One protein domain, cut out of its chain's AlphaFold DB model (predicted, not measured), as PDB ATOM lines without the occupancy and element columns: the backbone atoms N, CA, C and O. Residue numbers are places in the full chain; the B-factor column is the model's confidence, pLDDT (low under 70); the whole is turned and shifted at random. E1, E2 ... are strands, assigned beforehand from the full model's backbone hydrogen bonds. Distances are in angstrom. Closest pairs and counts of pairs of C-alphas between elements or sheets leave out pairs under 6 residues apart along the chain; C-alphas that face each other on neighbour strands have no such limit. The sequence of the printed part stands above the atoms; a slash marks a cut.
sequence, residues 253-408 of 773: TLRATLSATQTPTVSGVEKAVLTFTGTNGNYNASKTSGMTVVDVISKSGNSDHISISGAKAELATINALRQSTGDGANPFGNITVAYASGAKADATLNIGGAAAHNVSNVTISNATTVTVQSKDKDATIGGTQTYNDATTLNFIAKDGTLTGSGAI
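This is residues 253 to 408 of the 773 residues of an uncharacterized protein of Tepidimonas charontis (UniProt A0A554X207). The printed part is wound in stacked turns, a solenoid: seven strands, E1, E3, E5, E7, E9, E12 and E14, lie side by side as one twisted wall, and a smaller wall, E4, E6, E8 and E11, faces it. In the later turns a third small wall, E10, E13 and E15, crosses between these two at one side, where the earlier turns have links without a named strand. The printed part has 156 residues with fifteen named strands, E1 to E15 in order, and no named helix; the class is all strand, though under half of the residues, 75, are in named elements. The three sheets are parallel throughout, in the orders E1 E3 E5 E7 E9 E12 E14, E4 E6 E8 E11 and E10 E13 E15. The whole is compact, with a radius of gyration of the C-alphas of 14.1 A and spans of 36 by 33 by 23 A.

Find C-alpha 253 at (207.480, 110.740, 201.651); from there E1 runs to residue 258, 15.9 A away. Next come E2, residues 265 to 267, E3, 271 to 276, E4, 282 to 284, E5, 293 to 298, 16.5 A, and E6, 306 to 311. Read on through E7, 317 to 320, and E8, 335 to 339, to C-alpha 345 at (224.664, 106.209, 190.012), where E9 begins and runs 22.1 A to residue 352. Then follow E10, 357 to 359, E11, 362 to 365, E12, 367 to 375, 20.7 A, E13, 379 to 381, E14, 392 to 397, 16.9 A, and E15, 402 to 404, ending at C-alpha 404 (213.658, 89.021, 180.253).

The three sheets form a stack of sheets, face to face in turn. In the largest, edge strand E1 is parallel to E3 at 14 degrees, with N 254 and O 271 2.8 A apart, within hydrogen-bond range; at the other edge E12 and E14 have N 394 and O 370 at 2.8 A. E2 pairs with no named strand, but its residues 266 to 267 pair with 288 to 289. The sheet of E4, E6, E8 and E11 faces the largest with planes 7 degrees apart; in it, look at N 308 of E6 and O 336 of E8, 2.8 A. The strands of E10, E13 and E15 stand at 77 degrees to those of the largest sheet; N 359 and O 380 are 2.8 A apart, and the closest C-alphas of E9 and E13, Ile 351 and Ala 379, 5.6 A.

The C-alphas farthest apart, of Gly 326 and Gly 342, are 41.3 A from each other. The printed part has no cut. Look for the one long link at residues 321 to 334, between E7 and E8. Confidence is low, pLDDT under 70, at residues 300 to 302 and 323 to 329; the mean of the printed part is 92.4.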
ATOM      1  N   THR A 253     208.144 111.377 202.798       98.62
ATOM      2  CA  THR A 253     207.480 110.740 201.651       98.62
ATOM      3  C   THR A 253     206.659 111.722 200.813       98.62
ATOM      4  O   THR A 253     205.655 112.261 201.273       98.62
ATOM      5  N   LEU A 254     206.977 111.852 199.524       98.56
ATOM      6  CA  LEU A 254     206.123 112.505 198.524       98.56
ATOM      7  C   LEU A 254     205.185 111.489 197.861       98.56
ATOM      8  O   LEU A 254     205.610 110.412 197.453       98.56
ATOM      9  N   ARG A 255     203.906 111.827 197.688       98.00
ATOM     10  CA  ARG A 255     202.914 111.020 196.965       98.00
ATOM     11  C   ARG A 255     202.192 111.857 195.914       98.00
ATOM     12  O   ARG A 255     201.554 112.855 196.254       98.00
ATOM     13  N   ALA A 256     202.222 111.419 194.659       97.06
ATOM     14  CA  ALA A 256     201.590 112.138 193.551       97.06
ATOM     15  C   ALA A 256     201.072 111.206 192.446       97.06
ATOM     16  O   ALA A 256     201.432 110.035 192.366       97.06
ATOM     17  N   THR A 257     200.208 111.746 191.592       95.25
ATOM     18  CA  THR A 257     199.670 111.131 190.379       95.25
ATOM     19  C   THR A 257     200.020 112.008 189.179       95.25
ATOM     20  O   THR A 257     199.662 113.182 189.151       95.25
ATOM     21  N   LEU A 258     200.727 111.454 188.196       95.19
ATOM     22  CA  LEU A 258     201.324 112.177 187.078       95.19
ATOM     23  C   LEU A 258     200.683 111.758 185.755       95.19
ATOM     24  O   LEU A 258     200.724 110.589 185.378       95.19
ATOM     25  N   SER A 259     200.149 112.731 185.018       92.94
ATOM     26  CA  SER A 259     199.644 112.549 183.647       92.94
ATOM     27  C   SER A 259     200.414 113.348 182.591       92.94
ATOM     28  O   SER A 259     200.083 113.304 181.408       92.94
ATOM     29  N   ALA A 260     201.417 114.110 183.023       94.62
ATOM     30  CA  ALA A 260     202.281 114.944 182.199       94.62
ATOM     31  C   ALA A 260     203.679 115.017 182.832       94.62
ATOM     32  O   ALA A 260     203.882 114.549 183.957       94.62
ATOM     33  N   THR A 261     204.628 115.636 182.131       96.25
ATOM     34  CA  THR A 261     205.953 115.941 182.682       96.25
ATOM     35  C   THR A 261     205.860 116.969 183.805       96.25
ATOM     36  O   THR A 261     205.391 118.082 183.574       96.25
ATOM     37  N   GLN A 262     206.375 116.632 184.987       97.56
ATOM     38  CA  GLN A 262     206.491 117.541 186.127       97.56
ATOM     39  C   GLN A 262     207.936 117.662 186.598       97.56
ATOM     40  O   GLN A 262     208.650 116.669 186.669       97.56
ATOM     41  N   THR A 263     208.361 118.884 186.920       98.06
ATOM     42  CA  THR A 263     209.711 119.214 187.410       98.06
ATOM     43  C   THR A 263     209.632 120.014 188.724       98.06
ATOM     44  O   THR A 263     210.069 121.169 188.754       98.06
ATOM     45  N   PRO A 264     209.007 119.475 189.791       98.38
ATOM     46  CA  PRO A 264     208.901 120.180 191.067       98.38
ATOM     47  C   PRO A 264     210.281 120.369 191.707       98.38
ATOM     48  O   PRO A 264     211.219 119.611 191.447       98.38
ATOM     49  N   THR A 265     210.404 121.372 192.574       98.62
ATOM     50  CA  THR A 265     211.599 121.535 193.414       98.62
ATOM     51  C   THR A 265     211.406 120.722 194.687       98.62
ATOM     52  O   THR A 265     210.477 120.993 195.440       98.62
ATOM     53  N   VAL A 266     212.244 119.713 194.926       98.69
ATOM     54  CA  VAL A 266     212.082 118.785 196.059       98.69
ATOM     55  C   VAL A 266     213.413 118.604 196.781       98.69
ATOM     56  O   VAL A 266     214.414 118.256 196.159       98.69
ATOM     57  N   SER A 267     213.439 118.804 198.094       98.62
ATOM     58  CA  SER A 267     214.627 118.603 198.931       98.62
ATOM     59  C   SER A 267     214.273 117.961 200.267       98.62
ATOM     60  O   SER A 267     213.202 118.240 200.797       98.62
ATOM     61  N   GLY A 268     215.174 117.136 200.812       97.81
ATOM     62  CA  GLY A 268     214.932 116.426 202.075       97.81
ATOM     63  C   GLY A 268     213.697 115.534 201.987       97.81
ATOM     64  O   GLY A 268     212.851 115.594 202.856       97.81
ATOM     65  N   VAL A 269     213.501 114.861 200.849       98.62
ATOM     66  CA  VAL A 269     212.457 113.846 200.681       98.62
ATOM     67  C   VAL A 269     213.129 112.592 200.169       98.62
ATOM     68  O   VAL A 269     213.557 112.546 199.016       98.62
ATOM     69  N   GLU A 270     213.193 111.574 201.014       98.56
ATOM     70  CA  GLU A 270     213.947 110.348 200.765       98.56
ATOM     71  C   GLU A 270     213.147 109.380 199.898       98.56
ATOM     72  O   GLU A 270     213.729 108.611 199.125       98.56
ATOM     73  N   LYS A 271     211.811 109.434 199.985       98.44
ATOM     74  CA  LYS A 271     210.910 108.525 199.280       98.44
ATOM     75  C   LYS A 271     209.873 109.253 198.426       98.44
ATOM     76  O   LYS A 271     209.154 110.125 198.904       98.44
ATOM     77  N   ALA A 272     209.679 108.807 197.188       98.44
ATOM     78  CA  ALA A 272     208.501 109.156 196.393       98.44
ATOM     79  C   ALA A 272     207.621 107.937 196.108       98.44
ATOM     80  O   ALA A 272     208.112 106.838 195.884       98.44
ATOM     81  N   VAL A 273     206.307 108.146 196.078       97.56
ATOM     82  CA  VAL A 273     205.311 107.201 195.571       97.56
ATOM     83  C   VAL A 273     204.563 107.884 194.432       97.56
ATOM     84  O   VAL A 273     203.721 108.758 194.657       97.56
ATOM     85  N   LEU A 274     204.884 107.500 193.204       97.00
ATOM     86  CA  LEU A 274     204.411 108.150 191.990       97.00
ATOM     87  C   LEU A 274     203.463 107.218 191.246       97.00
ATOM     88  O   LEU A 274     203.853 106.149 190.790       97.00
ATOM     89  N   THR A 275     202.206 107.625 191.113       94.75
ATOM     90  CA  THR A 275     201.243 106.946 190.245       94.75
ATOM     91  C   THR A 275     201.264 107.590 188.867       94.75
ATOM     92  O   THR A 275     201.027 108.784 188.758       94.75
ATOM     93  N   PHE A 276     201.519 106.837 187.809       92.56
ATOM     94  CA  PHE A 276     201.469 107.347 186.441       92.56
ATOM     95  C   PHE A 276     200.099 107.029 185.840       92.56
ATOM     96  O   PHE A 276     199.542 105.959 186.077       92.56
ATOM     97  N   THR A 277     199.530 107.987 185.113       89.62
ATOM     98  CA  THR A 277     198.259 107.821 184.403       89.62
ATOM     99  C   THR A 277     198.387 108.378 182.990       89.62
ATOM    100  O   THR A 277     198.543 109.586 182.817       89.62
ATOM    101  N   GLY A 278     198.280 107.523 181.977       84.62
ATOM    102  CA  GLY A 278     198.433 107.885 180.569       84.62
ATOM    103  C   GLY A 278     199.870 107.730 180.058       84.62
ATOM    104  O   GLY A 278     200.793 107.381 180.788       84.62
ATOM    105  N   THR A 279     200.074 108.010 178.769       83.06
ATOM    106  CA  THR A 279     201.343 107.745 178.063       83.06
ATOM    107  C   THR A 279     202.432 108.800 178.276       83.06
ATOM    108  O   THR A 279     203.558 108.592 177.843       83.06
ATOM    109  N   ASN A 280     202.113 109.940 178.899       86.25
ATOM    110  CA  ASN A 280     202.996 111.116 178.949       86.25
ATOM    111  C   ASN A 280     203.431 111.501 180.374       86.25
ATOM    112  O   ASN A 280     203.947 112.602 180.583       86.25
ATOM    113  N   GLY A 281     203.182 110.653 181.374       91.69
ATOM    114  CA  GLY A 281     203.626 110.927 182.737       91.69
ATOM    115  C   GLY A 281     205.155 110.866 182.831       91.69
ATOM    116  O   GLY A 281     205.762 109.848 182.516       91.69
ATOM    117  N   ASN A 282     205.791 111.951 183.274       95.88
ATOM    118  CA  ASN A 282     207.235 111.986 183.514       95.88
ATOM    119  C   ASN A 282     207.538 112.767 184.797       95.88
ATOM    120  O   ASN A 282     207.059 113.886 184.973       95.88
ATOM    121  N   TYR A 283     208.353 112.199 185.677       98.06
ATOM    122  CA  TYR A 283     208.906 112.900 186.828       98.06
ATOM    123  C   TYR A 283     210.336 113.350 186.523       98.06
ATOM    124  O   TYR A 283     211.282 112.564 186.536       98.06
ATOM    125  N   ASN A 284     210.510 114.639 186.253       98.19
ATOM    126  CA  ASN A 284     211.820 115.230 186.052       98.19
ATOM    127  C   ASN A 284     212.448 115.602 187.402       98.19
ATOM    128  O   ASN A 284     212.189 116.661 187.972       98.19
ATOM    129  N   ALA A 285     213.327 114.727 187.877       98.38
ATOM    130  CA  ALA A 285     214.049 114.826 189.135       98.38
ATOM    131  C   ALA A 285     215.255 115.790 189.096       98.38
ATOM    132  O   ALA A 285     215.998 115.868 190.073       98.38
ATOM    133  N   SER A 286     215.450 116.579 188.028       98.12
ATOM    134  CA  SER A 286     216.593 117.513 187.921       98.12
ATOM    135  C   SER A 286     216.659 118.567 189.036       98.12
ATOM    136  O   SER A 286     217.739 119.071 189.346       98.12
ATOM    137  N   LYS A 287     215.521 118.879 189.673       98.31
ATOM    138  CA  LYS A 287     215.416 119.760 190.853       98.31
ATOM    139  C   LYS A 287     215.088 119.011 192.150       98.31
ATOM    140  O   LYS A 287     214.660 119.623 193.124       98.31
ATOM    141  N   THR A 288     215.263 117.693 192.160       98.50
ATOM    142  CA  THR A 288     215.095 116.846 193.345       98.50
ATOM    143  C   THR A 288     216.459 116.582 193.994       98.50
ATOM    144  O   THR A 288     217.457 116.422 193.295       98.50
ATOM    145  N   SER A 289     216.545 116.563 195.321       97.88
ATOM    146  CA  SER A 289     217.740 116.165 196.086       97.88
ATOM    147  C   SER A 289     217.351 115.367 197.326       97.88
ATOM    148  O   SER A 289     216.347 115.695 197.956       97.88
ATOM    149  N   GLY A 290     218.169 114.381 197.697       97.19
ATOM    150  CA  GLY A 290     217.948 113.539 198.883       97.19
ATOM    151  C   GLY A 290     217.054 112.319 198.638       97.19
ATOM    152  O   GLY A 290     217.000 111.426 199.473       97.19
ATOM    153  N   MET A 291     216.407 112.229 197.474       98.50
ATOM    154  CA  MET A 291     215.544 111.100 197.124       98.50
ATOM    155  C   MET A 291     216.364 109.845 196.835       98.50
ATOM    156  O   MET A 291     217.144 109.827 195.887       98.50
ATOM    157  N   THR A 292     216.142 108.794 197.625       98.38
ATOM    158  CA  THR A 292     216.853 107.510 197.534       98.38
ATOM    159  C   THR A 292     215.975 106.375 197.011       98.38
ATOM    160  O   THR A 292     216.490 105.422 196.420       98.38
ATOM    161  N   VAL A 293     214.650 106.482 197.179       98.19
ATOM    162  CA  VAL A 293     213.677 105.462 196.766       98.19
ATOM    163  C   VAL A 293     212.517 106.083 195.989       98.19
ATOM    164  O   VAL A 293     211.878 107.027 196.453       98.19
ATOM    165  N   VAL A 294     212.168 105.493 194.845       98.25
ATOM    166  CA  VAL A 294     210.924 105.798 194.126       98.25
ATOM    167  C   VAL A 294     210.092 104.532 193.960       98.25
ATOM    168  O   VAL A 294     210.497 103.585 193.291       98.25
ATOM    169  N   ASP A 295     208.891 104.539 194.523       97.00
ATOM    170  CA  ASP A 295     207.846 103.561 194.241       97.00
ATOM    171  C   ASP A 295     207.011 104.074 193.062       97.00
ATOM    172  O   ASP A 295     206.273 105.053 193.194       97.00
ATOM    173  N   VAL A 296     207.111 103.424 191.906       94.94
ATOM    174  CA  VAL A 296     206.303 103.743 190.726       94.94
ATOM    175  C   VAL A 296     205.111 102.799 190.637       94.94
ATOM    176  O   VAL A 296     205.246 101.584 190.767       94.94
ATOM    177  N   ILE A 297     203.932 103.370 190.425       91.75
ATOM    178  CA  ILE A 297     202.657 102.662 190.368       91.75
ATOM    179  C   ILE A 297     201.994 102.983 189.027       91.75
ATOM    180  O   ILE A 297     201.746 104.146 188.727       91.75
ATOM    181  N   SER A 298     201.675 101.971 188.222       86.44
ATOM    182  CA  SER A 298     200.788 102.137 187.060       86.44
ATOM    183  C   SER A 298     199.351 101.837 187.473       86.44
ATOM    184  O   SER A 298     199.094 100.903 188.247       86.44
ATOM    185  N   LYS A 299     198.409 102.641 186.976       81.69
ATOM    186  CA  LYS A 299     196.983 102.379 187.155       81.69
ATOM    187  C   LYS A 299     196.530 101.460 186.021       81.69
ATOM    188  O   LYS A 299     196.674 101.783 184.850       81.69
ATOM    189  N   SER A 300     196.002 100.299 186.393       66.50
ATOM    190  CA  SER A 300     195.633  99.191 185.509       66.50
ATOM    191  C   SER A 300     195.000  99.587 184.170       66.50
ATOM    192  O   SER A 300     194.051 100.371 184.136       66.50
ATOM    193  N   GLY A 301     195.434  98.922 183.095       66.62
ATOM    194  CA  GLY A 301     194.754  98.930 181.794       66.62
ATOM    195  C   GLY A 301     195.329  99.890 180.754       66.62
ATOM    196  O   GLY A 301     194.860  99.877 179.621       66.62
ATOM    197  N   ASN A 302     196.356 100.664 181.101       58.41
ATOM    198  CA  ASN A 302     197.022 101.568 180.174       58.41
ATOM    199  C   ASN A 302     198.470 101.138 179.926       58.41
ATOM    200  O   ASN A 302     199.164 100.708 180.845       58.41
ATOM    201  N   SER A 303     198.946 101.340 178.694       71.50
ATOM    202  CA  SER A 303     200.369 101.350 178.329       71.50
ATOM    203  C   SER A 303     201.076 102.569 178.945       71.50
ATOM    204  O   SER A 303     201.652 103.388 178.228       71.50
ATOM    205  N   ASP A 304     200.954 102.751 180.262       80.31
ATOM    206  CA  ASP A 304     201.515 103.892 180.977       80.31
ATOM    207  C   ASP A 304     203.037 103.865 180.829       80.31
ATOM    208  O   ASP A 304     203.699 102.900 181.213       80.31
ATOM    209  N   HIS A 305     203.599 104.936 180.274       88.06
ATOM    210  CA  HIS A 305     205.042 105.128 180.267       88.06
ATOM    211  C   HIS A 305     205.427 105.738 181.612       88.06
ATOM    212  O   HIS A 305     205.052 106.864 181.929       88.06
ATOM    213  N   ILE A 306     206.171 104.982 182.409       92.25
ATOM    214  CA  ILE A 306     206.816 105.456 183.627       92.25
ATOM    215  C   ILE A 306     208.151 106.062 183.225       92.25
ATOM    216  O   ILE A 306     209.078 105.341 182.861       92.25
ATOM    217  N   SER A 307     208.251 107.384 183.278       95.69
ATOM    218  CA  SER A 307     209.494 108.088 182.975       95.69
ATOM    219  C   SER A 307     209.975 108.873 184.191       95.69
ATOM    220  O   SER A 307     209.204 109.609 184.814       95.69
ATOM    221  N   ILE A 308     211.244 108.685 184.544       97.69
ATOM    222  CA  ILE A 308     211.977 109.474 185.531       97.69
ATOM    223  C   ILE A 308     213.214 110.022 184.824       97.69
ATOM    224  O   ILE A 308     214.064 109.255 184.379       97.69
ATOM    225  N   SER A 309     213.341 111.342 184.715       98.00
ATOM    226  CA  SER A 309     214.461 111.982 184.010       98.00
ATOM    227  C   SER A 309     215.258 112.912 184.914       98.00
ATOM    228  O   SER A 309     214.689 113.543 185.796       98.00
ATOM    229  N   GLY A 310     216.559 113.068 184.664       97.69
ATOM    230  CA  GLY A 310     217.411 113.972 185.440       97.69
ATOM    231  C   GLY A 310     217.605 113.527 186.890       97.69
ATOM    232  O   GLY A 310     217.846 114.373 187.747       97.69
ATOM    233  N   ALA A 311     217.475 112.226 187.171       98.00
ATOM    234  CA  ALA A 311     217.702 111.679 188.504       98.00
ATOM    235  C   ALA A 311     219.155 111.894 188.948       98.00
ATOM    236  O   ALA A 311     220.087 111.792 188.152       98.00
ATOM    237  N   LYS A 312     219.363 112.198 190.227       97.62
ATOM    238  CA  LYS A 312     220.704 112.319 190.807       97.62
ATOM    239  C   LYS A 312     221.228 110.961 191.256       97.62
ATOM    240  O   LYS A 312     220.464 110.010 191.379       97.62
ATOM    241  N   ALA A 313     222.527 110.902 191.536       97.31
ATOM    242  CA  ALA A 313     223.211 109.698 192.004       97.31
ATOM    243  C   ALA A 313     222.617 109.118 193.295       97.31
ATOM    244  O   ALA A 313     222.731 107.923 193.534       97.31
ATOM    245  N   GLU A 314     221.975 109.962 194.112       97.00
ATOM    246  CA  GLU A 314     221.347 109.539 195.365       97.00
ATOM    247  C   GLU A 314     220.163 108.580 195.149       97.00
ATOM    248  O   GLU A 314     219.877 107.777 196.036       97.00
ATOM    249  N   LEU A 315     219.489 108.633 193.988       96.44
ATOM    250  CA  LEU A 315     218.371 107.740 193.682       96.44
ATOM    251  C   LEU A 315     218.893 106.326 193.422       96.44
ATOM    252  O   LEU A 315     219.255 105.989 192.298       96.44
ATOM    253  N   ALA A 316     218.888 105.490 194.453       95.88
ATOM    254  CA  ALA A 316     219.437 104.144 194.379       95.88
ATOM    255  C   ALA A 316     218.393 103.085 194.004       95.88
ATOM    256  O   ALA A 316     218.722 102.098 193.355       95.88
ATOM    257  N   THR A 317     217.135 103.243 194.430       97.88
ATOM    258  CA  THR A 317     216.116 102.186 194.293       97.88
ATOM    259  C   THR A 317     214.855 102.668 193.588       97.88
ATOM    260  O   THR A 317     214.224 103.641 193.997       97.88
ATOM    261  N   ILE A 318     214.426 101.912 192.581       97.75
ATOM    262  CA  ILE A 318     213.156 102.060 191.881       97.75
ATOM    263  C   ILE A 318     212.337 100.789 192.113       97.75
ATOM    264  O   ILE A 318     212.743  99.701 191.719       97.75
ATOM    265  N   ASN A 319     211.176 100.912 192.752       96.75
ATOM    266  CA  ASN A 319     210.234  99.809 192.923       96.75
ATOM    267  C   ASN A 319     209.080  99.953 191.927       96.75
ATOM    268  O   ASN A 319     208.252 100.850 192.076       96.75
ATOM    269  N   ALA A 320     208.984  99.053 190.952       93.50
ATOM    270  CA  ALA A 320     207.851  98.960 190.039       93.50
ATOM    271  C   ALA A 320     206.721  98.127 190.665       93.50
ATOM    272  O   ALA A 320     206.707  96.899 190.567       93.50
ATOM    273  N   LEU A 321     205.784  98.805 191.342       88.25
ATOM    274  CA  LEU A 321     204.743  98.204 192.182       88.25
ATOM    275  C   LEU A 321     203.350  98.315 191.551       88.25
ATOM    276  O   LEU A 321     202.866  99.413 191.283       88.25
ATOM    277  N   ARG A 322     202.627  97.201 191.398       78.69
ATOM    278  CA  ARG A 322     201.237  97.198 190.910       78.69
ATOM    279  C   ARG A 322     200.252  97.620 192.001       78.69
ATOM    280  O   ARG A 322     200.348  97.154 193.133       78.69
ATOM    281  N   GLN A 323     199.267  98.451 191.647       69.94
ATOM    282  CA  GLN A 323     198.321  99.019 192.616       69.94
ATOM    283  C   GLN A 323     197.314  98.004 193.194       69.94
ATOM    284  O   GLN A 323     196.783  98.246 194.276       69.94
ATOM    285  N   SER A 324     197.017  96.887 192.516       62.81
ATOM    286  CA  SER A 324     195.985  95.956 192.996       62.81
ATOM    287  C   SER A 324     196.171  94.507 192.528       62.81
ATOM    288  O   SER A 324     196.784  94.233 191.494       62.81
ATOM    289  N   THR A 325     195.602  93.567 193.289       62.09
ATOM    290  CA  THR A 325     195.525  92.125 192.994       62.09
ATOM    291  C   THR A 325     194.384  91.749 192.034       62.09
ATOM    292  O   THR A 325     194.269  90.580 191.681       62.09
ATOM    293  N   GLY A 326     193.540  92.702 191.611       66.75
ATOM    294  CA  GLY A 326     192.295  92.420 190.876       66.75
ATOM    295  C   GLY A 326     192.354  92.627 189.361       66.75
ATOM    296  O   GLY A 326     191.531  92.075 188.636       66.75
ATOM    297  N   ASP A 327     193.323  93.395 188.875       59.66
ATOM    298  CA  ASP A 327     193.461  93.671 187.446       59.66
ATOM    299  C   ASP A 327     194.200  92.495 186.789       59.66
ATOM    300  O   ASP A 327     195.134  91.961 187.375       59.66
ATOM    301  N   GLY A 328     193.797  92.004 185.620       64.06
ATOM    302  CA  GLY A 328     194.441  90.837 184.987       64.06
ATOM    303  C   GLY A 328     195.956  90.997 184.750       64.06
ATOM    304  O   GLY A 328     196.563  91.994 185.136       64.06
ATOM    305  N   ALA A 329     196.594  90.029 184.092       67.19
ATOM    306  CA  ALA A 329     198.028  90.024 183.753       67.19
ATOM    307  C   ALA A 329     198.464  91.121 182.742       67.19
ATOM    308  O   ALA A 329     199.344  90.897 181.912       67.19
ATOM    309  N   ASN A 330     197.836  92.298 182.780       73.81
ATOM    310  CA  ASN A 330     198.177  93.428 181.936       73.81
ATOM    311  C   ASN A 330     199.597  93.899 182.267       73.81
ATOM    312  O   ASN A 330     199.896  94.124 183.447       73.81
ATOM    313  N   PRO A 331     200.460  94.052 181.252       75.25
ATOM    314  CA  PRO A 331     201.804  94.546 181.467       75.25
ATOM    315  C   PRO A 331     201.766  96.001 181.944       75.25
ATOM    316  O   PRO A 331     200.979  96.812 181.453       75.25
ATOM    317  N   PHE A 332     202.638  96.333 182.895       82.56
ATOM    318  CA  PHE A 332     203.186  97.674 183.035       82.56
ATOM    319  C   PHE A 332     203.681  98.138 181.668       82.56
ATOM    320  O   PHE A 332     204.278  97.357 180.926       82.56
ATOM    321  N   GLY A 333     203.464  99.410 181.337       89.56
ATOM    322  CA  GLY A 333     204.081  99.985 180.150       89.56
ATOM    323  C   GLY A 333     205.599 100.122 180.306       89.56
ATOM    324  O   GLY A 333     206.258  99.370 181.024       89.56
ATOM    325  N   ASN A 334     206.181 101.072 179.583       93.31
ATOM    326  CA  ASN A 334     207.632 101.237 179.559       93.31
ATOM    327  C   ASN A 334     208.132 101.862 180.864       93.31
ATOM    328  O   ASN A 334     207.515 102.798 181.367       93.31
ATOM    329  N   ILE A 335     209.274 101.400 181.364       95.56
ATOM    330  CA  ILE A 335     210.018 102.043 182.446       95.56
ATOM    331  C   ILE A 335     211.257 102.699 181.845       95.56
ATOM    332  O   ILE A 335     212.106 102.030 181.262       95.56
ATOM    333  N   THR A 336     211.386 104.011 182.006       96.81
ATOM    334  CA  THR A 336     212.569 104.777 181.613       96.81
ATOM    335  C   THR A 336     213.095 105.551 182.810       96.81
ATOM    336  O   THR A 336     212.382 106.374 183.379       96.81
ATOM    337  N   VAL A 337     214.351 105.316 183.174       97.62
ATOM    338  CA  VAL A 337     215.061 106.046 184.225       97.62
ATOM    339  C   VAL A 337     216.340 106.622 183.630       97.62
ATOM    340  O   VAL A 337     217.269 105.895 183.299       97.62
ATOM    341  N   ALA A 338     216.390 107.939 183.480       97.75
ATOM    342  CA  ALA A 338     217.563 108.645 182.988       97.75
ATOM    343  C   ALA A 338     218.187 109.459 184.120       97.75
ATOM    344  O   ALA A 338     217.621 110.465 184.564       97.75
ATOM    345  N   TYR A 339     219.371 109.047 184.569       98.00
ATOM    346  CA  TYR A 339     220.155 109.836 185.510       98.00
ATOM    347  C   TYR A 339     220.755 111.062 184.815       98.00
ATOM    348  O   TYR A 339     220.929 111.099 183.592       98.00
ATOM    349  N   ALA A 340     221.040 112.104 185.591       97.00
ATOM    350  CA  ALA A 340     221.753 113.278 185.121       97.00
ATOM    351  C   ALA A 340     223.135 112.871 184.588       97.00
ATOM    352  O   ALA A 340     223.795 111.985 185.135       97.00
ATOM    353  N   SER A 341     223.582 113.533 183.521       95.69
ATOM    354  CA  SER A 341     224.899 113.265 182.941       95.69
ATOM    355  C   SER A 341     225.996 113.406 184.004       95.69
ATOM    356  O   SER A 341     226.041 114.401 184.729       95.69
ATOM    357  N   GLY A 342     226.854 112.389 184.114       92.38
ATOM    358  CA  GLY A 342     227.948 112.343 185.087       92.38
ATOM    359  C   GLY A 342     227.570 111.913 186.510       92.38
ATOM    360  O   GLY A 342     228.455 111.907 187.361       92.38
ATOM    361  N   ALA A 343     226.315 111.529 186.784       91.69
ATOM    362  CA  ALA A 343     225.874 111.135 188.128       91.69
ATOM    363  C   ALA A 343     226.612 109.906 188.699       91.69
ATOM    364  O   ALA A 343     226.754 109.823 189.912       91.69
ATOM    365  N   LYS A 344     227.109 108.980 187.860       90.94
ATOM    366  CA  LYS A 344     227.740 107.712 188.296       90.94
ATOM    367  C   LYS A 344     226.897 106.972 189.350       90.94
ATOM    368  O   LYS A 344     227.385 106.641 190.425       90.94
ATOM    369  N   ALA A 345     225.609 106.799 189.068       94.44
ATOM    370  CA  ALA A 345     224.664 106.209 190.012       94.44
ATOM    371  C   ALA A 345     224.741 104.676 190.027       94.44
ATOM    372  O   ALA A 345     224.974 104.068 188.980       94.44
ATOM    373  N   ASP A 346     224.440 104.071 191.174       97.25
ATOM    374  CA  ASP A 346     224.086 102.655 191.267       97.25
ATOM    375  C   ASP A 346     222.558 102.546 191.333       97.25
ATOM    376  O   ASP A 346     221.930 103.057 192.259       97.25
ATOM    377  N   ALA A 347     221.949 101.907 190.337       97.94
ATOM    378  CA  ALA A 347     220.501 101.818 190.197       97.94
ATOM    379  C   ALA A 347     220.013 100.393 190.469       97.94
ATOM    380  O   ALA A 347     220.478  99.443 189.849       97.94
ATOM    381  N   THR A 348     219.024 100.235 191.343       98.25
ATOM    382  CA  THR A 348     218.315  98.971 191.567       98.25
ATOM    383  C   THR A 348     216.868  99.105 191.115       98.25
ATOM    384  O   THR A 348     216.098  99.858 191.709       98.25
ATOM    385  N   LEU A 349     216.479  98.351 190.090       97.88
ATOM    386  CA  LEU A 349     215.105  98.185 189.642       97.88
ATOM    387  C   LEU A 349     214.519  96.900 190.241       97.88
ATOM    388  O   LEU A 349     214.839  95.789 189.821       97.88
ATOM    389  N   ASN A 350     213.615  97.070 191.199       97.12
ATOM    390  CA  ASN A 350     212.802  95.994 191.749       97.12
ATOM    391  C   ASN A 350     211.502  95.883 190.953       97.12
ATOM    392  O   ASN A 350     210.695  96.814 190.964       97.12
ATOM    393  N   ILE A 351     211.267  94.744 190.309       94.81
ATOM    394  CA  ILE A 351     210.036  94.457 189.571       94.81
ATOM    395  C   ILE A 351     209.233  93.433 190.367       94.81
ATOM    396  O   ILE A 351     209.733  92.352 190.657       94.81
ATOM    397  N   GLY A 352     207.996  93.767 190.730       86.44
ATOM    398  CA  GLY A 352     207.100  92.832 191.413       86.44
ATOM    399  C   GLY A 352     206.304  93.460 192.555       86.44
ATOM    400  O   GLY A 352     206.105  94.678 192.627       86.44
ATOM    401  N   GLY A 353     205.738  92.619 193.412       85.19
ATOM    402  CA  GLY A 353     204.845  93.003 194.504       85.19
ATOM    403  C   GLY A 353     203.876  91.872 194.845       85.19
ATOM    404  O   GLY A 353     204.194  90.699 194.718       85.19
ATOM    405  N   ALA A 354     202.642  92.197 195.231       83.19
ATOM    406  CA  ALA A 354     201.671  91.186 195.676       83.19
ATOM    407  C   ALA A 354     201.230  90.157 194.600       83.19
ATOM    408  O   ALA A 354     200.581  89.167 194.937       83.19
ATOM    409  N   ALA A 355     201.552  90.384 193.324       85.88
ATOM    410  CA  ALA A 355     201.216  89.536 192.178       85.88
ATOM    411  C   ALA A 355     202.424  89.430 191.232       85.88
ATOM    412  O   ALA A 355     203.405  90.133 191.443       85.88
ATOM    413  N   ALA A 356     202.356  88.562 190.217       86.94
ATOM    414  CA  ALA A 356     203.347  88.549 189.143       86.94
ATOM    415  C   ALA A 356     203.213  89.808 188.272       86.94
ATOM    416  O   ALA A 356     202.091  90.248 187.985       86.94
ATOM    417  N   HIS A 357     204.339  90.367 187.829       88.12
ATOM    418  CA  HIS A 357     204.366  91.618 187.065       88.12
ATOM    419  C   HIS A 357     205.057  91.433 185.728       88.12
ATOM    420  O   HIS A 357     206.134  90.858 185.659       88.12
ATOM    421  N   ASN A 358     204.475  92.011 184.682       91.19
ATOM    422  CA  ASN A 358     205.108  92.127 183.373       91.19
ATOM    423  C   ASN A 358     205.386  93.608 183.121       91.19
ATOM    424  O   ASN A 358     204.483  94.406 183.325       91.19
ATOM    425  N   VAL A 359     206.582  93.981 182.690       92.81
ATOM    426  CA  VAL A 359     206.955  95.321 182.211       92.81
ATOM    427  C   VAL A 359     207.172  95.229 180.706       92.81
ATOM    428  O   VAL A 359     207.698  94.223 180.253       92.81
ATOM    429  N   SER A 360     206.777  96.235 179.923       93.88
ATOM    430  CA  SER A 360     207.040  96.252 178.475       93.88
ATOM    431  C   SER A 360     208.530  96.472 178.196       93.88
ATOM    432  O   SER A 360     209.279  95.508 178.132       93.88
ATOM    433  N   ASN A 361     208.988  97.720 178.076       94.88
ATOM    434  CA  ASN A 361     210.406  98.027 177.869       94.88
ATOM    435  C   ASN A 361     211.048  98.557 179.154       94.88
ATOM    436  O   ASN A 361     210.379  99.224 179.947       94.88
ATOM    437  N   VAL A 362     212.351  98.335 179.323       97.12
ATOM    438  CA  VAL A 362     213.156  98.930 180.399       97.12
ATOM    439  C   VAL A 362     214.318  99.705 179.789       97.12
ATOM    440  O   VAL A 362     215.088  99.173 179.001       97.12
ATOM    441  N   THR A 363     214.487 100.965 180.177       97.62
ATOM    442  CA  THR A 363     215.640 101.783 179.789       97.62
ATOM    443  C   THR A 363     216.214 102.454 181.024       97.62
ATOM    444  O   THR A 363     215.513 103.230 181.674       97.62
ATOM    445  N   ILE A 364     217.481 102.190 181.340       97.75
ATOM    446  CA  ILE A 364     218.209 102.872 182.415       97.75
ATOM    447  C   ILE A 364     219.500 103.454 181.837       97.75
ATOM    448  O   ILE A 364     220.339 102.717 181.327       97.75
ATOM    449  N   SER A 365     219.659 104.778 181.897       97.56
ATOM    450  CA  SER A 365     220.823 105.486 181.344       97.56
ATOM    451  C   SER A 365     221.559 106.318 182.391       97.56
ATOM    452  O   SER A 365     220.983 106.740 183.394       97.56
ATOM    453  N   ASN A 366     222.848 106.563 182.143       96.62
ATOM    454  CA  ASN A 366     223.793 107.262 183.021       96.62
ATOM    455  C   ASN A 366     223.984 106.642 184.428       96.62
ATOM    456  O   ASN A 366     224.435 107.333 185.347       96.62
ATOM    457  N   ALA A 367     223.676 105.353 184.603       97.12
ATOM    458  CA  ALA A 367     224.003 104.574 185.801       97.12
ATOM    459  C   ALA A 367     225.250 103.714 185.542       97.12
ATOM    460  O   ALA A 367     225.373 103.141 184.467       97.12
ATOM    461  N   THR A 368     226.170 103.630 186.506       97.44
ATOM    462  CA  THR A 368     227.408 102.837 186.401       97.44
ATOM    463  C   THR A 368     227.163 101.368 186.729       97.44
ATOM    464  O   THR A 368     227.682 100.496 186.026       97.44
ATOM    465  N   THR A 369     226.337 101.107 187.741       97.88
ATOM    466  CA  THR A 369     225.863  99.768 188.106       97.88
ATOM    467  C   THR A 369     224.350  99.731 187.968       97.88
ATOM    468  O   THR A 369     223.662 100.624 188.464       97.88
ATOM    469  N   VAL A 370     223.819  98.692 187.331       98.44
ATOM    470  CA  VAL A 370     222.377  98.441 187.275       98.44
ATOM    471  C   VAL A 370     222.086  97.060 187.839       98.44
ATOM    472  O   VAL A 370     222.676  96.073 187.418       98.44
ATOM    473  N   THR A 371     221.146  96.977 188.769       98.38
ATOM    474  CA  THR A 371     220.606  95.724 189.295       98.38
ATOM    475  C   THR A 371     219.133  95.637 188.939       98.38
ATOM    476  O   THR A 371     218.356  96.513 189.303       98.38
ATOM    477  N   VAL A 372     218.733  94.573 188.257       98.00
ATOM    478  CA  VAL A 372     217.341  94.233 187.974       98.00
ATOM    479  C   VAL A 372     216.994  92.997 188.781       98.00
ATOM    480  O   VAL A 372     217.671  91.974 188.683       98.00
ATOM    481  N   GLN A 373     215.940  93.073 189.587       97.44
ATOM    482  CA  GLN A 373     215.551  91.938 190.412       97.44
ATOM    483  C   GLN A 373     214.045  91.789 190.564       97.44
ATOM    484  O   GLN A 373     213.302  92.771 190.600       97.44
ATOM    485  N   SER A 374     213.601  90.540 190.693       95.88
ATOM    486  CA  SER A 374     212.238  90.229 191.127       95.88
ATOM    487  C   SER A 374     212.025  90.699 192.571       95.88
ATOM    488  O   SER A 374     212.951  90.595 193.382       95.88
ATOM    489  N   LYS A 375     210.810  91.107 192.926       94.12
ATOM    490  CA  LYS A 375     210.421  91.435 194.300       94.12
ATOM    491  C   LYS A 375     209.077  90.806 194.643       94.12
ATOM    492  O   LYS A 375     208.117  90.982 193.900       94.12
ATOM    493  N   ASP A 376     209.003  90.123 195.779       92.12
ATOM    494  CA  ASP A 376     207.846  89.397 196.331       92.12
ATOM    495  C   ASP A 376     207.241  88.258 195.455       92.12
ATOM    496  O   ASP A 376     206.699  87.288 195.998       92.12
ATOM    497  N   LYS A 377     207.290  88.361 194.117       92.56
ATOM    498  CA  LYS A 377     206.695  87.465 193.105       92.56
ATOM    499  C   LYS A 377     207.472  87.515 191.785       92.56
ATOM    500  O   LYS A 377     208.460  88.234 191.667       92.56
ATOM    501  N   ASP A 378     207.011  86.734 190.808       93.50
ATOM    502  CA  ASP A 378     207.602  86.657 189.472       93.50
ATOM    503  C   ASP A 378     207.557  88.009 188.746       93.50
ATOM    504  O   ASP A 378     206.599  88.782 188.858       93.50
ATOM    505  N   ALA A 379     208.599  88.268 187.970       95.00
ATOM    506  CA  ALA A 379     208.813  89.478 187.204       95.00
ATOM    507  C   ALA A 379     209.187  89.127 185.763       95.00
ATOM    508  O   ALA A 379     210.117  88.361 185.531       95.00
ATOM    509  N   THR A 380     208.511  89.740 184.798       94.75
ATOM    510  CA  THR A 380     208.811  89.612 183.370       94.75
ATOM    511  C   THR A 380     209.118  90.981 182.778       94.75
ATOM    512  O   THR A 380     208.396  91.939 183.048       94.75
ATOM    513  N   ILE A 381     210.128  91.083 181.921       95.50
ATOM    514  CA  ILE A 381     210.347  92.210 181.015       95.50
ATOM    515  C   ILE A 381     210.080  91.704 179.597       95.50
ATOM    516  O   ILE A 381     210.851  90.920 179.052       95.50
ATOM    517  N   GLY A 382     208.936  92.100 179.045       93.38
ATOM    518  CA  GLY A 382     208.369  91.587 177.802       93.38
ATOM    519  C   GLY A 382     209.070  92.076 176.534       93.38
ATOM    520  O   GLY A 382     209.094  91.368 175.531       93.38
ATOM    521  N   GLY A 383     209.598  93.298 176.572       93.94
ATOM    522  CA  GLY A 383     210.178  94.023 175.445       93.94
ATOM    523  C   GLY A 383     211.640  94.412 175.669       93.94
ATOM    524  O   GLY A 383     212.343  93.801 176.472       93.94
ATOM    525  N   THR A 384     212.115  95.404 174.916       94.94
ATOM    526  CA  THR A 384     213.538  95.772 174.859       94.94
ATOM    527  C   THR A 384     214.048  96.309 176.195       94.94
ATOM    528  O   THR A 384     213.384  97.105 176.868       94.94
ATOM    529  N   GLN A 385     215.263  95.901 176.542       97.12
ATOM    530  CA  GLN A 385     216.014  96.308 177.718       97.12
ATOM    531  C   GLN A 385     217.251  97.095 177.269       97.12
ATOM    532  O   GLN A 385     218.001  96.633 176.418       97.12
ATOM    533  N   THR A 386     217.479  98.288 177.809       97.25
ATOM    534  CA  THR A 386     218.563  99.174 177.357       97.25
ATOM    535  C   THR A 386     219.328  99.753 178.544       97.25
ATOM    536  O   THR A 386     218.737 100.442 179.380       97.25
ATOM    537  N   TYR A 387     220.643  99.514 178.584       97.06
ATOM    538  CA  TYR A 387     221.548  99.873 179.685       97.06
ATOM    539  C   TYR A 387     222.840 100.550 179.183       97.06
ATOM    540  O   TYR A 387     223.940 100.194 179.593       97.06
ATOM    541  N   ASN A 388     222.711 101.542 178.293       91.88
ATOM    542  CA  ASN A 388     223.801 102.142 177.493       91.88
ATOM    543  C   ASN A 388     225.042 102.645 178.251       91.88
ATOM    544  O   ASN A 388     226.079 102.888 177.634       91.88
ATOM    545  N   ASP A 389     224.932 102.896 179.555       95.88
ATOM    546  CA  ASP A 389     226.010 103.478 180.361       95.88
ATOM    547  C   ASP A 389     226.474 102.580 181.509       95.88
ATOM    548  O   ASP A 389     227.448 102.921 182.186       95.88
ATOM    549  N   ALA A 390     225.804 101.442 181.717       97.38
ATOM    550  CA  ALA A 390     226.158 100.507 182.768       97.38
ATOM    551  C   ALA A 390     227.478  99.814 182.425       97.38
ATOM    552  O   ALA A 390     227.655  99.312 181.322       97.38
ATOM    553  N   THR A 391     228.382  99.767 183.398       97.69
ATOM    554  CA  THR A 391     229.611  98.956 183.345       97.69
ATOM    555  C   THR A 391     229.437  97.628 184.073       97.69
ATOM    556  O   THR A 391     230.119  96.657 183.765       97.69
ATOM    557  N   THR A 392     228.502  97.570 185.024       97.94
ATOM    558  CA  THR A 392     228.097  96.347 185.719       97.94
ATOM    559  C   THR A 392     226.584  96.198 185.633       97.94
ATOM    560  O   THR A 392     225.852  97.135 185.960       97.94
ATOM    561  N   LEU A 393     226.116  95.021 185.218       98.19
ATOM    562  CA  LEU A 393     224.700  94.674 185.152       98.19
ATOM    563  C   LEU A 393     224.439  93.402 185.959       98.19
ATOM    564  O   LEU A 393     225.100  92.388 185.755       98.19
ATOM    565  N   ASN A 394     223.472  93.457 186.870       97.94
ATOM    566  CA  ASN A 394     223.083  92.341 187.723       97.94
ATOM    567  C   ASN A 394     221.628  91.952 187.444       97.94
ATOM    568  O   ASN A 394     220.746  92.804 187.532       97.94
ATOM    569  N   PHE A 395     221.361  90.672 187.198       97.44
ATOM    570  CA  PHE A 395     220.016  90.096 187.182       97.44
ATOM    571  C   PHE A 395     219.857  89.125 188.347       97.44
ATOM    572  O   PHE A 395     220.640  88.185 188.480       97.44
ATOM    573  N   ILE A 396     218.854  89.348 189.201       96.06
ATOM    574  CA  ILE A 396     218.669  88.569 190.433       96.06
ATOM    575  C   ILE A 396     217.211  88.112 190.576       96.06
ATOM    576  O   ILE A 396     216.299  88.924 190.752       96.06
ATOM    577  N   ALA A 397     216.977  86.802 190.578       94.75
ATOM    578  CA  ALA A 397     215.694  86.225 190.982       94.75
ATOM    579  C   ALA A 397     215.678  86.048 192.504       94.75
ATOM    580  O   ALA A 397     216.020  84.995 193.031       94.75
ATOM    581  N   LYS A 398     215.365  87.136 193.214       91.44
ATOM    582  CA  LYS A 398     215.438  87.213 194.678       91.44
ATOM    583  C   LYS A 398     214.244  86.560 195.381       91.44
ATOM    584  O   LYS A 398     214.423  85.766 196.294       91.44
ATOM    585  N   ASP A 399     213.030  86.919 194.962       91.81
ATOM    586  CA  ASP A 399     211.783  86.521 195.634       91.81
ATOM    587  C   ASP A 399     210.836  85.740 194.699       91.81
ATOM    588  O   ASP A 399     209.992  84.962 195.156       91.81
ATOM    589  N   GLY A 400     210.988  85.911 193.381       92.81
ATOM    590  CA  GLY A 400     210.251  85.200 192.338       92.81
ATOM    591  C   GLY A 400     211.104  84.990 191.091       92.81
ATOM    592  O   GLY A 400     212.252  85.422 191.042       92.81
ATOM    593  N   THR A 401     210.554  84.309 190.090       94.50
ATOM    594  CA  THR A 401     211.250  84.100 188.815       94.50
ATOM    595  C   THR A 401     211.417  85.429 188.078       94.50
ATOM    596  O   THR A 401     210.466  86.203 187.989       94.50
ATOM    597  N   LEU A 402     212.599  85.699 187.526       96.00
ATOM    598  CA  LEU A 402     212.885  86.876 186.704       96.00
ATOM    599  C   LEU A 402     213.066  86.461 185.239       96.00
ATOM    600  O   LEU A 402     214.002  85.742 184.915       96.00
ATOM    601  N   THR A 403     212.196  86.925 184.344       95.56
ATOM    602  CA  THR A 403     212.244  86.617 182.906       95.56
ATOM    603  C   THR A 403     212.431  87.890 182.080       95.56
ATOM    604  O   THR A 403     211.582  88.769 182.118       95.56
ATOM    605  N   GLY A 404     213.496  88.008 181.297       94.88
ATOM    606  CA  GLY A 404     213.658  89.021 180.253       94.88
ATOM    607  C   GLY A 404     213.451  88.387 178.882       94.88
ATOM    608  O   GLY A 404     214.330  87.677 178.405       94.88
ATOM    609  N   SER A 405     212.295  88.614 178.255       91.81
ATOM    610  CA  SER A 405     211.945  88.014 176.959       91.81
ATOM    611  C   SER A 405     212.230  88.911 175.759       91.81
ATOM    612  O   SER A 405     212.027  88.469 174.635       91.81
ATOM    613  N   GLY A 406     212.624  90.166 175.967       91.88
ATOM    614  CA  GLY A 406     213.076  91.043 174.892       91.88
ATOM    615  C   GLY A 406     214.581  91.288 174.939       91.88
ATOM    616  O   GLY A 406     215.213  91.127 175.986       91.88
ATOM    617  N   ALA A 407     215.123  91.698 173.790       92.75
ATOM    618  CA  ALA A 407     216.544  91.962 173.580       92.75
ATOM    619  C   ALA A 407     217.134  92.934 174.615       92.75
ATOM    620  O   ALA A 407     216.511  93.949 174.945       92.75
ATOM    621  N   ILE A 408     218.347  92.633 175.081       94.94
ATOM    622  CA  ILE A 408     219.162  93.489 175.947       94.94
ATOM    623  C   ILE A 408     220.211  94.213 175.098       94.94
ATOM    624  O   ILE A 408     221.015  93.564 174.451       94.94
TER     625      ILE A 408